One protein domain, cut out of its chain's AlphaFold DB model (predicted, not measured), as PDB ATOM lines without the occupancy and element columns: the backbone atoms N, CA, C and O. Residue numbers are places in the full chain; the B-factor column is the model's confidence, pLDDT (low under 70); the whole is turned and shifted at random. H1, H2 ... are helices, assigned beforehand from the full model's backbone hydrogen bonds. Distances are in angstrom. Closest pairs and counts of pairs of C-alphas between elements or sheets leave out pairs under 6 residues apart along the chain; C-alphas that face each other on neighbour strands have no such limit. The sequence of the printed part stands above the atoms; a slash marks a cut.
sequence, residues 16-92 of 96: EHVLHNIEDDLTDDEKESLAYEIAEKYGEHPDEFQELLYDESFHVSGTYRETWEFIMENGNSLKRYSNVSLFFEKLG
ATOM      1  N   GLU A  16      38.075  90.436 132.136       62.25
ATOM      2  CA  GLU A  16      38.464  91.811 132.467       62.25
ATOM      3  C   GLU A  16      39.320  91.932 133.746       62.25
ATOM      4  O   GLU A  16      40.273  92.708 133.791       62.25
ATOM      5  N   HIS A  17      39.063  91.118 134.773       62.84
ATOM      6  CA  HIS A  17      39.846  91.116 136.014       62.84
ATOM      7  C   HIS A  17      41.178  90.373 135.863       62.84
ATOM      8  O   HIS A  17      42.145  90.696 136.557       62.84
ATOM      9  N   VAL A  18      41.222  89.364 134.987       57.75
ATOM     10  CA  VAL A  18      42.433  88.591 134.678       57.75
ATOM     11  C   VAL A  18      43.385  89.426 133.820       57.75
ATOM     12  O   VAL A  18      44.581  89.440 134.091       57.75
ATOM     13  N   LEU A  19      42.856  90.178 132.849       62.03
ATOM     14  CA  LEU A  19      43.652  90.879 131.838       62.03
ATOM     15  C   LEU A  19      43.940  92.347 132.160       62.03
ATOM     16  O   LEU A  19      45.007  92.836 131.797       62.03
ATOM     17  N   HIS A  20      43.052  93.040 132.880       62.50
ATOM     18  CA  HIS A  20      43.231  94.465 133.197       62.50
ATOM     19  C   HIS A  20      43.526  94.741 134.676       62.50
ATOM     20  O   HIS A  20      43.706  95.893 135.063       62.50
ATOM     21  N   ASN A  21      43.618  93.703 135.520       64.69
ATOM     22  CA  ASN A  21      43.911  93.818 136.957       64.69
ATOM     23  C   ASN A  21      42.938  94.732 137.738       64.69
ATOM     24  O   ASN A  21      43.259  95.196 138.831       64.69
ATOM     25  N   ILE A  22      41.740  94.979 137.214       68.50
ATOM     26  CA  ILE A  22      40.727  95.781 137.902       68.50
ATOM     27  C   ILE A  22      40.093  94.901 138.981       68.50
ATOM     28  O   ILE A  22      39.867  93.717 138.746       68.50
ATOM     29  N   GLU A  23      39.842  95.418 140.183       65.56
ATOM     30  CA  GLU A  23      39.165  94.664 141.254       65.56
ATOM     31  C   GLU A  23      37.759  95.182 141.562       65.56
ATOM     32  O   GLU A  23      37.008  94.481 142.238       65.56
ATOM     33  N   ASP A  24      37.414  96.353 141.025       68.62
ATOM     34  CA  ASP A  24      36.148  97.047 141.234       68.62
ATOM     35  C   ASP A  24      35.003  96.465 140.390       68.62
ATOM     36  O   ASP A  24      35.224  95.818 139.361       68.62
ATOM     37  N   ASP A  25      33.768  96.722 140.827       74.25
ATOM     38  CA  ASP A  25      32.567  96.422 140.047       74.25
ATOM     39  C   ASP A  25      32.537  97.302 138.792       74.25
ATOM     40  O   ASP A  25      32.330  98.513 138.867       74.25
ATOM     41  N   LEU A  26      32.730  96.670 137.636       78.94
ATOM     42  CA  LEU A  26      32.668  97.329 136.337       78.94
ATOM     43  C   LEU A  26      31.227  97.411 135.835       78.94
ATOM     44  O   LEU A  26      30.468  96.432 135.895       78.94
ATOM     45  N   THR A  27      30.875  98.574 135.298       86.44
ATOM     46  CA  THR A  27      29.640  98.779 134.536       86.44
ATOM     47  C   THR A  27      29.657  97.959 133.244       86.44
ATOM     48  O   THR A  27      30.707  97.515 132.779       86.44
ATOM     49  N   ASP A  28      28.482  97.745 132.651       84.75
ATOM     50  CA  ASP A  28      28.377  96.987 131.400       84.75
ATOM     51  C   ASP A  28      29.153  97.663 130.252       84.75
ATOM     52  O   ASP A  28      29.839  96.973 129.499       84.75
ATOM     53  N   ASP A  29      29.139  99.000 130.183       88.75
ATOM     54  CA  ASP A  29      29.885  99.774 129.178       88.75
ATOM     55  C   ASP A  29      31.407  99.620 129.349       88.75
ATOM     56  O   ASP A  29      32.145  99.469 128.373       88.75
ATOM     57  N   GLU A  30      31.902  99.618 130.594       85.12
ATOM     58  CA  GLU A  30      33.327  99.398 130.868       85.12
ATOM     59  C   GLU A  30      33.750  97.974 130.492       85.12
ATOM     60  O   GLU A  30      34.800  97.791 129.880       85.12
ATOM     61  N   LYS A  31      32.923  96.964 130.785       82.19
ATOM     62  CA  LYS A  31      33.189  95.580 130.359       82.19
ATOM     63  C   LYS A  31      33.244  95.452 128.843       82.19
ATOM     64  O   LYS A  31      34.120  94.760 128.329       82.19
ATOM     65  N   GLU A  32      32.332  96.113 128.132       87.06
ATOM     66  CA  GLU A  32      32.327  96.114 126.669       87.06
ATOM     67  C   GLU A  32      33.611  96.752 126.119       87.06
ATOM     68  O   GLU A  32      34.263  96.170 125.250       87.06
ATOM     69  N   SER A  33      34.032  97.892 126.677       87.56
ATOM     70  CA  SER A  33      35.282  98.561 126.289       87.56
ATOM     71  C   SER A  33      36.502  97.658 126.480       87.56
ATOM     72  O   SER A  33      37.308  97.516 125.563       87.56
ATOM     73  N   LEU A  34      36.624  96.995 127.633       85.00
ATOM     74  CA  LEU A  34      37.745  96.089 127.915       85.00
ATOM     75  C   LEU A  34      37.733  94.870 126.985       85.00
ATOM     76  O   LEU A  34      38.780  94.443 126.499       85.00
ATOM     77  N   ALA A  35      36.551  94.333 126.667       84.56
ATOM     78  CA  ALA A  35      36.426  93.257 125.689       84.56
ATOM     79  C   ALA A  35      36.896  93.691 124.288       84.56
ATOM     80  O   ALA A  35      37.589  92.917 123.620       84.56
ATOM     81  N   TYR A  36      36.578  94.918 123.855       88.75
ATOM     82  CA  TYR A  36      37.102  95.467 122.601       88.75
ATOM     83  C   TYR A  36      38.620  95.647 122.636       88.75
ATOM     84  O   TYR A  36      39.275  95.282 121.664       88.75
ATOM     85  N   GLU A  37      39.192  96.143 123.736       87.44
ATOM     86  CA  GLU A  37      40.649  96.292 123.883       87.44
ATOM     87  C   GLU A  37      41.374  94.945 123.762       87.44
ATOM     88  O   GLU A  37      42.388  94.838 123.071       87.44
ATOM     89  N   ILE A  38      40.836  93.891 124.384       85.12
ATOM     90  CA  ILE A  38      41.369  92.525 124.270       85.12
ATOM     91  C   ILE A  38      41.284  92.040 122.821       85.12
ATOM     92  O   ILE A  38      42.259  91.500 122.297       85.12
ATOM     93  N   ALA A  39      40.133  92.223 122.171       89.00
ATOM     94  CA  ALA A  39      39.931  91.796 120.791       89.00
ATOM     95  C   ALA A  39      40.845  92.547 119.811       89.00
ATOM     96  O   ALA A  39      41.387  91.929 118.900       89.00
ATOM     97  N   GLU A  40      41.050  93.851 120.007       91.56
ATOM     98  CA  GLU A  40      41.964  94.659 119.196       91.56
ATOM     99  C   GLU A  40      43.420  94.233 119.408       91.56
ATOM    100  O   GLU A  40      44.150  94.042 118.436       91.56
ATOM    101  N   LYS A  41      43.833  94.022 120.665       88.19
ATOM    102  CA  LYS A  41      45.208  93.639 121.002       88.19
ATOM    103  C   LYS A  41      45.579  92.255 120.474       88.19
ATOM    104  O   LYS A  41      46.661  92.079 119.931       88.19
ATOM    105  N   TYR A  42      44.698  91.276 120.656       89.88
ATOM    106  CA  TYR A  42      45.010  89.867 120.411       89.88
ATOM    107  C   TYR A  42      44.398  89.299 119.127       89.88
ATOM    108  O   TYR A  42      44.746  88.188 118.732       89.88
ATOM    109  N   GLY A  43      43.502  90.029 118.453       90.69
ATOM    110  CA  GLY A  43      42.800  89.542 117.260       90.69
ATOM    111  C   GLY A  43      43.735  89.153 116.114       90.69
ATOM    112  O   GLY A  43      43.524  88.127 115.473       90.69
ATOM    113  N   GLU A  44      44.802  89.929 115.914       93.69
ATOM    114  CA  GLU A  44      45.860  89.647 114.930       93.69
ATOM    115  C   GLU A  44      47.101  88.979 115.563       93.69
ATOM    116  O   GLU A  44      48.041  88.626 114.851       93.69
ATOM    117  N   HIS A  45      47.090  88.769 116.887       91.81
ATOM    118  CA  HIS A  45      48.201  88.244 117.695       91.81
ATOM    119  C   HIS A  45      47.751  87.058 118.580       91.81
ATOM    120  O   HIS A  45      47.804  87.126 119.815       91.81
ATOM    121  N   PRO A  46      47.240  85.963 117.982       89.19
ATOM    122  CA  PRO A  46      46.710  84.823 118.735       89.19
ATOM    123  C   PRO A  46      47.786  84.061 119.523       89.19
ATOM    124  O   PRO A  46      47.469  83.403 120.514       89.19
ATOM    125  N   ASP A  47      49.044  84.145 119.099       90.06
ATOM    126  CA  ASP A  47      50.214  83.644 119.814       90.06
ATOM    127  C   ASP A  47      50.438  84.410 121.121       90.06
ATOM    128  O   ASP A  47      50.525  83.782 122.172       90.06
ATOM    129  N   GLU A  48      50.390  85.745 121.104       90.12
ATOM    130  CA  GLU A  48      50.492  86.552 122.330       90.12
ATOM    131  C   GLU A  48      49.332  86.273 123.304       90.12
ATOM    132  O   GLU A  48      49.509  86.283 124.525       90.12
ATOM    133  N   PHE A  49      48.130  85.993 122.785       88.19
ATOM    134  CA  PHE A  49      47.002  85.567 123.621       88.19
ATOM    135  C   PHE A  49      47.256  84.207 124.255       88.19
ATOM    136  O   PHE A  49      46.893  83.966 125.405       88.19
ATOM    137  N   GLN A  50      47.871  83.301 123.503       88.62
ATOM    138  CA  GLN A  50      48.227  82.005 124.030       88.62
ATOM    139  C   GLN A  50      49.341  82.127 125.086       88.62
ATOM    140  O   GLN A  50      49.213  81.468 126.113       88.62
ATOM    141  N   GLU A  51      50.358  82.981 124.912       89.69
ATOM    142  CA  GLU A  51      51.401  83.238 125.930       89.69
ATOM    143  C   GLU A  51      50.792  83.714 127.245       89.69
ATOM    144  O   GLU A  51      51.121  83.212 128.319       89.69
ATOM    145  N   LEU A  52      49.842  84.639 127.147       87.44
ATOM    146  CA  LEU A  52      49.108  85.181 128.279       87.44
ATOM    147  C   LEU A  52      48.437  84.084 129.121       87.44
ATOM    148  O   LEU A  52      48.440  84.181 130.342       87.44
ATOM    149  N   LEU A  53      47.920  83.006 128.520       89.00
ATOM    150  CA  LEU A  53      47.301  81.895 129.265       89.00
ATOM    151  C   LEU A  53      48.276  81.128 130.177       89.00
ATOM    152  O   LEU A  53      47.825  80.338 131.016       89.00
ATOM    153  N   TYR A  54      49.582  81.344 130.017       89.75
ATOM    154  CA  TYR A  54      50.646  80.767 130.840       89.75
ATOM    155  C   TYR A  54      51.219  81.754 131.868       89.75
ATOM    156  O   TYR A  54      52.193  81.421 132.542       89.75
ATOM    157  N   ASP A  55      50.629  82.942 132.032       88.19
ATOM    158  CA  ASP A  55      51.061  83.902 133.048       88.19
ATOM    159  C   ASP A  55      50.942  83.299 134.460       88.19
ATOM    160  O   ASP A  55      49.872  82.857 134.891       88.19
ATOM    161  N   GLU A  56      52.052  83.293 135.202       86.00
ATOM    162  CA  GLU A  56      52.154  82.660 136.522       86.00
ATOM    163  C   GLU A  56      51.165  83.228 137.556       86.00
ATOM    164  O   GLU A  56      50.860  82.566 138.552       86.00
ATOM    165  N   SER A  57      50.644  84.443 137.348       83.81
ATOM    166  CA  SER A  57      49.687  85.065 138.266       83.81
ATOM    167  C   SER A  57      48.304  84.407 138.239       83.81
ATOM    168  O   SER A  57      47.544  84.557 139.205       83.81
ATOM    169  N   PHE A  58      47.975  83.648 137.189       87.00
ATOM    170  CA  PHE A  58      46.704  82.929 137.099       87.00
ATOM    171  C   PHE A  58      46.758  81.526 136.489       87.00
ATOM    172  O   PHE A  58      45.822  80.751 136.699       87.00
ATOM    173  N   HIS A  59      47.803  81.159 135.761       91.12
ATOM    174  CA  HIS A  59      47.932  79.826 135.191       91.12
ATOM    175  C   HIS A  59      47.924  78.737 136.280       91.12
ATOM    176  O   HIS A  59      48.658  78.808 137.268       91.12
ATOM    177  N   VAL A  60      47.100  77.702 136.092       93.38
ATOM    178  CA  VAL A  60      47.090  76.503 136.939       93.38
ATOM    179  C   VAL A  60      47.675  75.335 136.157       93.38
ATOM    180  O   VAL A  60      47.012  74.752 135.301       93.38
ATOM    181  N   SER A  61      48.908  74.966 136.493       92.19
ATOM    182  CA  SER A  61      49.586  73.803 135.922       92.19
ATOM    183  C   SER A  61      49.106  72.494 136.554       92.19
ATOM    184  O   SER A  61      48.804  72.455 137.748       92.19
ATOM    185  N   GLY A  62      49.143  71.400 135.796       93.81
ATOM    186  CA  GLY A  62      48.894  70.048 136.300       93.81
ATOM    187  C   GLY A  62      48.029  69.231 135.350       93.81
ATOM    188  O   GLY A  62      47.727  69.637 134.232       93.81
ATOM    189  N   THR A  63      47.601  68.055 135.786       95.25
ATOM    190  CA  THR A  63      46.603  67.285 135.041       95.25
ATOM    191  C   THR A  63      45.243  67.980 135.082       95.25
ATOM    192  O   THR A  63      44.925  68.711 136.020       95.25
ATOM    193  N   TYR A  64      44.376  67.675 134.110       95.25
ATOM    194  CA  TYR A  64      42.994  68.167 134.097       95.25
ATOM    195  C   TYR A  64      42.306  68.010 135.464       95.25
ATOM    196  O   TYR A  64      41.722  68.961 135.971       95.25
ATOM    197  N   ARG A  65      42.449  66.846 136.115       95.88
ATOM    198  CA  ARG A  65      41.876  66.603 137.448       95.88
ATOM    199  C   ARG A  65      42.483  67.508 138.525       95.88
ATOM    200  O   ARG A  65      41.722  68.117 139.267       95.88
ATOM    201  N   GLU A  66      43.809  67.597 138.601       97.25
ATOM    202  CA  GLU A  66      44.501  68.392 139.629       97.25
ATOM    203  C   GLU A  66      44.142  69.878 139.529       97.25
ATOM    204  O   GLU A  66      43.898  70.522 140.546       97.25
ATOM    205  N   THR A  67      44.032  70.418 138.311       96.31
ATOM    206  CA  THR A  67      43.648  71.828 138.133       96.31
ATOM    207  C   THR A  67      42.223  72.105 138.609       96.31
ATOM    208  O   THR A  67      41.972  73.127 139.243       96.31
ATOM    209  N   TRP A  68      41.292  71.179 138.371       96.25
ATOM    210  CA  TRP A  68      39.920  71.283 138.864       96.25
ATOM    211  C   TRP A  68      39.834  71.152 140.387       96.25
ATOM    212  O   TRP A  68      39.117  71.931 141.015       96.25
ATOM    213  N   GLU A  69      40.570  70.211 140.985       96.75
ATOM    214  CA  GLU A  69      40.680  70.078 142.445       96.75
ATOM    215  C   GLU A  69      41.192  71.387 143.060       96.75
ATOM    216  O   GLU A  69      40.538  71.954 143.934       96.75
ATOM    217  N   PHE A  70      42.277  71.942 142.515       95.38
ATOM    218  CA  PHE A  70      42.833  73.214 142.967       95.38
ATOM    219  C   PHE A  70      41.833  74.372 142.871       95.38
ATOM    220  O   PHE A  70      41.686  75.130 143.829       95.38
ATOM    221  N   ILE A  71      41.138  74.523 141.740       94.00
ATOM    222  CA  ILE A  71      40.165  75.607 141.522       94.00
ATOM    223  C   ILE A  71      38.989  75.507 142.505       94.00
ATOM    224  O   ILE A  71      38.512  76.529 143.002       94.00
ATOM    225  N   MET A  72      38.518  74.293 142.803       93.94
ATOM    226  CA  MET A  72      37.377  74.072 143.699       93.94
ATOM    227  C   MET A  72      37.729  74.218 145.186       93.94
ATOM    228  O   MET A  72      36.836  74.408 146.014       93.94
ATOM    229  N   GLU A  73      39.007  74.148 145.545       95.31
ATOM    230  CA  GLU A  73      39.459  74.257 146.928       95.31
ATOM    231  C   GLU A  73      39.618  75.709 147.399       95.31
ATOM    232  O   GLU A  73      40.023  76.603 146.659       95.31
ATOM    233  N   ASN A  74      39.342  75.945 148.686       91.19
ATOM    234  CA  ASN A  74      39.742  77.152 149.426       91.19
ATOM    235  C   ASN A  74      39.393  78.503 148.757       91.19
ATOM    236  O   ASN A  74      40.116  79.488 148.923       91.19
ATOM    237  N   GLY A  75      38.291  78.562 148.001       86.88
ATOM    238  CA  GLY A  75      37.854  79.781 147.309       86.88
ATOM    239  C   GLY A  75      38.764  80.202 146.151       86.88
ATOM    240  O   GLY A  75      38.722  81.357 145.730       86.88
ATOM    241  N   ASN A  76      39.588  79.294 145.621       89.56
ATOM    242  CA  ASN A  76      40.422  79.551 144.445       89.56
ATOM    243  C   ASN A  76      39.589  79.878 143.193       89.56
ATOM    244  O   ASN A  76      40.067  80.595 142.313       89.56
ATOM    245  N   SER A  77      38.324  79.459 143.161       86.88
ATOM    246  CA  SER A  77      37.334  79.855 142.159       86.88
ATOM    247  C   SER A  77      36.964  81.338 142.177       86.88
ATOM    248  O   SER A  77      36.382  81.795 141.212       86.88
ATOM    249  N   LEU A  78      37.277  82.093 143.236       84.56
ATOM    250  CA  LEU A  78      37.045  83.547 143.311       84.56
ATOM    251  C   LEU A  78      38.316  84.364 143.035       84.56
ATOM    252  O   LEU A  78      38.278  85.593 142.952       84.56
ATOM    253  N   LYS A  79      39.461  83.684 142.943       85.19
ATOM    254  CA  LYS A  79      40.746  84.289 142.584       85.19
ATOM    255  C   LYS A  79      40.856  84.353 141.061       85.19
ATOM    256  O   LYS A  79      39.875  84.175 140.356       85.19
ATOM    257  N   ARG A  80      42.040  84.634 140.519       84.69
ATOM    258  CA  ARG A  80      42.205  84.832 139.070       84.69
ATOM    259  C   ARG A  80      42.561  83.575 138.290       84.69
ATOM    260  O   ARG A  80      42.753  83.673 137.095       84.69
ATOM    261  N   TYR A  81      42.599  82.417 138.941       90.69
ATOM    262  CA  TYR A  81      43.114  81.183 138.362       90.69
ATOM    263  C   TYR A  81      42.385  80.696 137.097       90.69
ATOM    264  O   TYR A  81      41.170  80.842 136.968       90.69
ATOM    265  N   SER A  82      43.121  80.071 136.177       91.56
ATOM    266  CA  SER A  82      42.573  79.447 134.972       91.56
ATOM    267  C   SER A  82      43.332  78.181 134.577       91.56
ATOM    268  O   SER A  82      44.547  78.096 134.737       91.56
ATOM    269  N   ASN A  83      42.606  77.207 134.022       94.50
ATOM    270  CA  ASN A  83      43.169  75.975 133.459       94.50
ATOM    271  C   ASN A  83      43.000  75.868 131.933       94.50
ATOM    272  O   ASN A  83      43.132  74.783 131.369       94.50
ATOM    273  N   VAL A  84      42.695  76.974 131.250       92.81
ATOM    274  CA  VAL A  84      42.440  76.986 129.797       92.81
ATOM    275  C   VAL A  84      43.690  76.658 128.979       92.81
ATOM    276  O   VAL A  84      43.566  76.082 127.902       92.81
ATOM    277  N   SER A  85      44.891  76.917 129.500       91.44
ATOM    278  CA  SER A  85      46.151  76.506 128.862       91.44
ATOM    279  C   SER A  85      46.205  74.998 128.559       91.44
ATOM    280  O   SER A  85      46.713  74.596 127.513       91.44
ATOM    281  N   LEU A  86      45.587  74.161 129.409       93.56
ATOM    282  CA  LEU A  86      45.532  72.707 129.228       93.56
ATOM    283  C   LEU A  86      44.843  72.293 127.924       93.56
ATOM    284  O   LEU A  86      45.120  71.215 127.398       93.56
ATOM    285  N   PHE A  87      43.929  73.118 127.405       92.44
ATOM    286  CA  PHE A  87      43.303  72.878 126.108       92.44
ATOM    287  C   PHE A  87      44.351  72.866 124.990       92.44
ATOM    288  O   PHE A  87      44.404  71.925 124.198       92.44
ATOM    289  N   PHE A  88      45.224  73.872 124.965       90.50
ATOM    290  CA  PHE A  88      46.269  74.008 123.951       90.50
ATOM    291  C   PHE A  88      47.366  72.954 124.115       90.50
ATOM    292  O   PHE A  88      47.763  72.323 123.132       90.50
ATOM    293  N   GLU A  89      47.763  72.666 125.358       90.62
ATOM    294  CA  GLU A  89      48.692  71.573 125.676       90.62
ATOM    295  C   GLU A  89      48.175  70.229 125.156       90.62
ATOM    296  O   GLU A  89      48.914  69.464 124.531       90.62
ATOM    297  N   LYS A  90      46.880  69.951 125.346       89.19
ATOM    298  CA  LYS A  90      46.249  68.716 124.875       89.19
ATOM    299  C   LYS A  90      46.211  68.616 123.348       89.19
ATOM    300  O   LYS A  90      46.287  67.512 122.809       89.19
ATOM    301  N   LEU A  91      46.106  69.746 122.650       88.94
ATOM    302  CA  LEU A  91      46.197  69.804 121.189       88.94
ATOM    303  C   LEU A  91      47.642  69.720 120.670       88.94
ATOM    304  O   LEU A  91      47.838  69.612 119.461       88.94
ATOM    305  N   GLY A  92      48.647  69.748 121.553       87.44
ATOM    306  CA  GLY A  92      50.061  69.797 121.173       87.44
ATOM    307  C   GLY A  92      50.482  71.141 120.574       87.44
ATOM    308  O   GLY A  92      51.532  71.224 119.942       87.44
TER     309      GLY A  92
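Overview. This is residues 16 to 92 of the 96 residues of an uncharacterized protein of Lachnospiraceae bacterium MD308 (UniProt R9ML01). This is a flat, open frame of helices with few contacts: H2, the longest, makes one side, H4 and H5 the other, and H3 stands between. The printed part has 77 residues with five named helices, H1 to H5 in order, no named strand, class all helix. It is only just loose, close to compact, radius of gyration of the C-alphas 13.9 A, spanning 36 by 31 by 17 A.

Arrangement. H1, residues 16 to 19, only just touches H2, residues 28 to 42, with 3 pairs of C-alphas within 8 A, Glu 16 and Leu 34 closest at 6.3 A. H4, residues 64 to 72, and H5, residues 85 to 91, are close but not clearly touching, at a shallow tilt of 16 degrees, opposite ways; closest C-alphas Tyr 64 and Leu 86, 7.1 A. H2 to H5 have every O i to N i+4 pair within hydrogen-bond range; H1 is too short for one.

Along the chain. H2 measures 21.2 A, from C-alpha 28 at (28.377, 96.987, 131.400). H3 is residues 46 to 52, 9.8 A. H5 ends at C-alpha 91, (46.197, 69.804, 121.189).

Size, cuts and confidence. The printed part has no cut. H3 to H4 and H4 to H5 are long links. Residues 16 to 24 are under 70 in pLDDT.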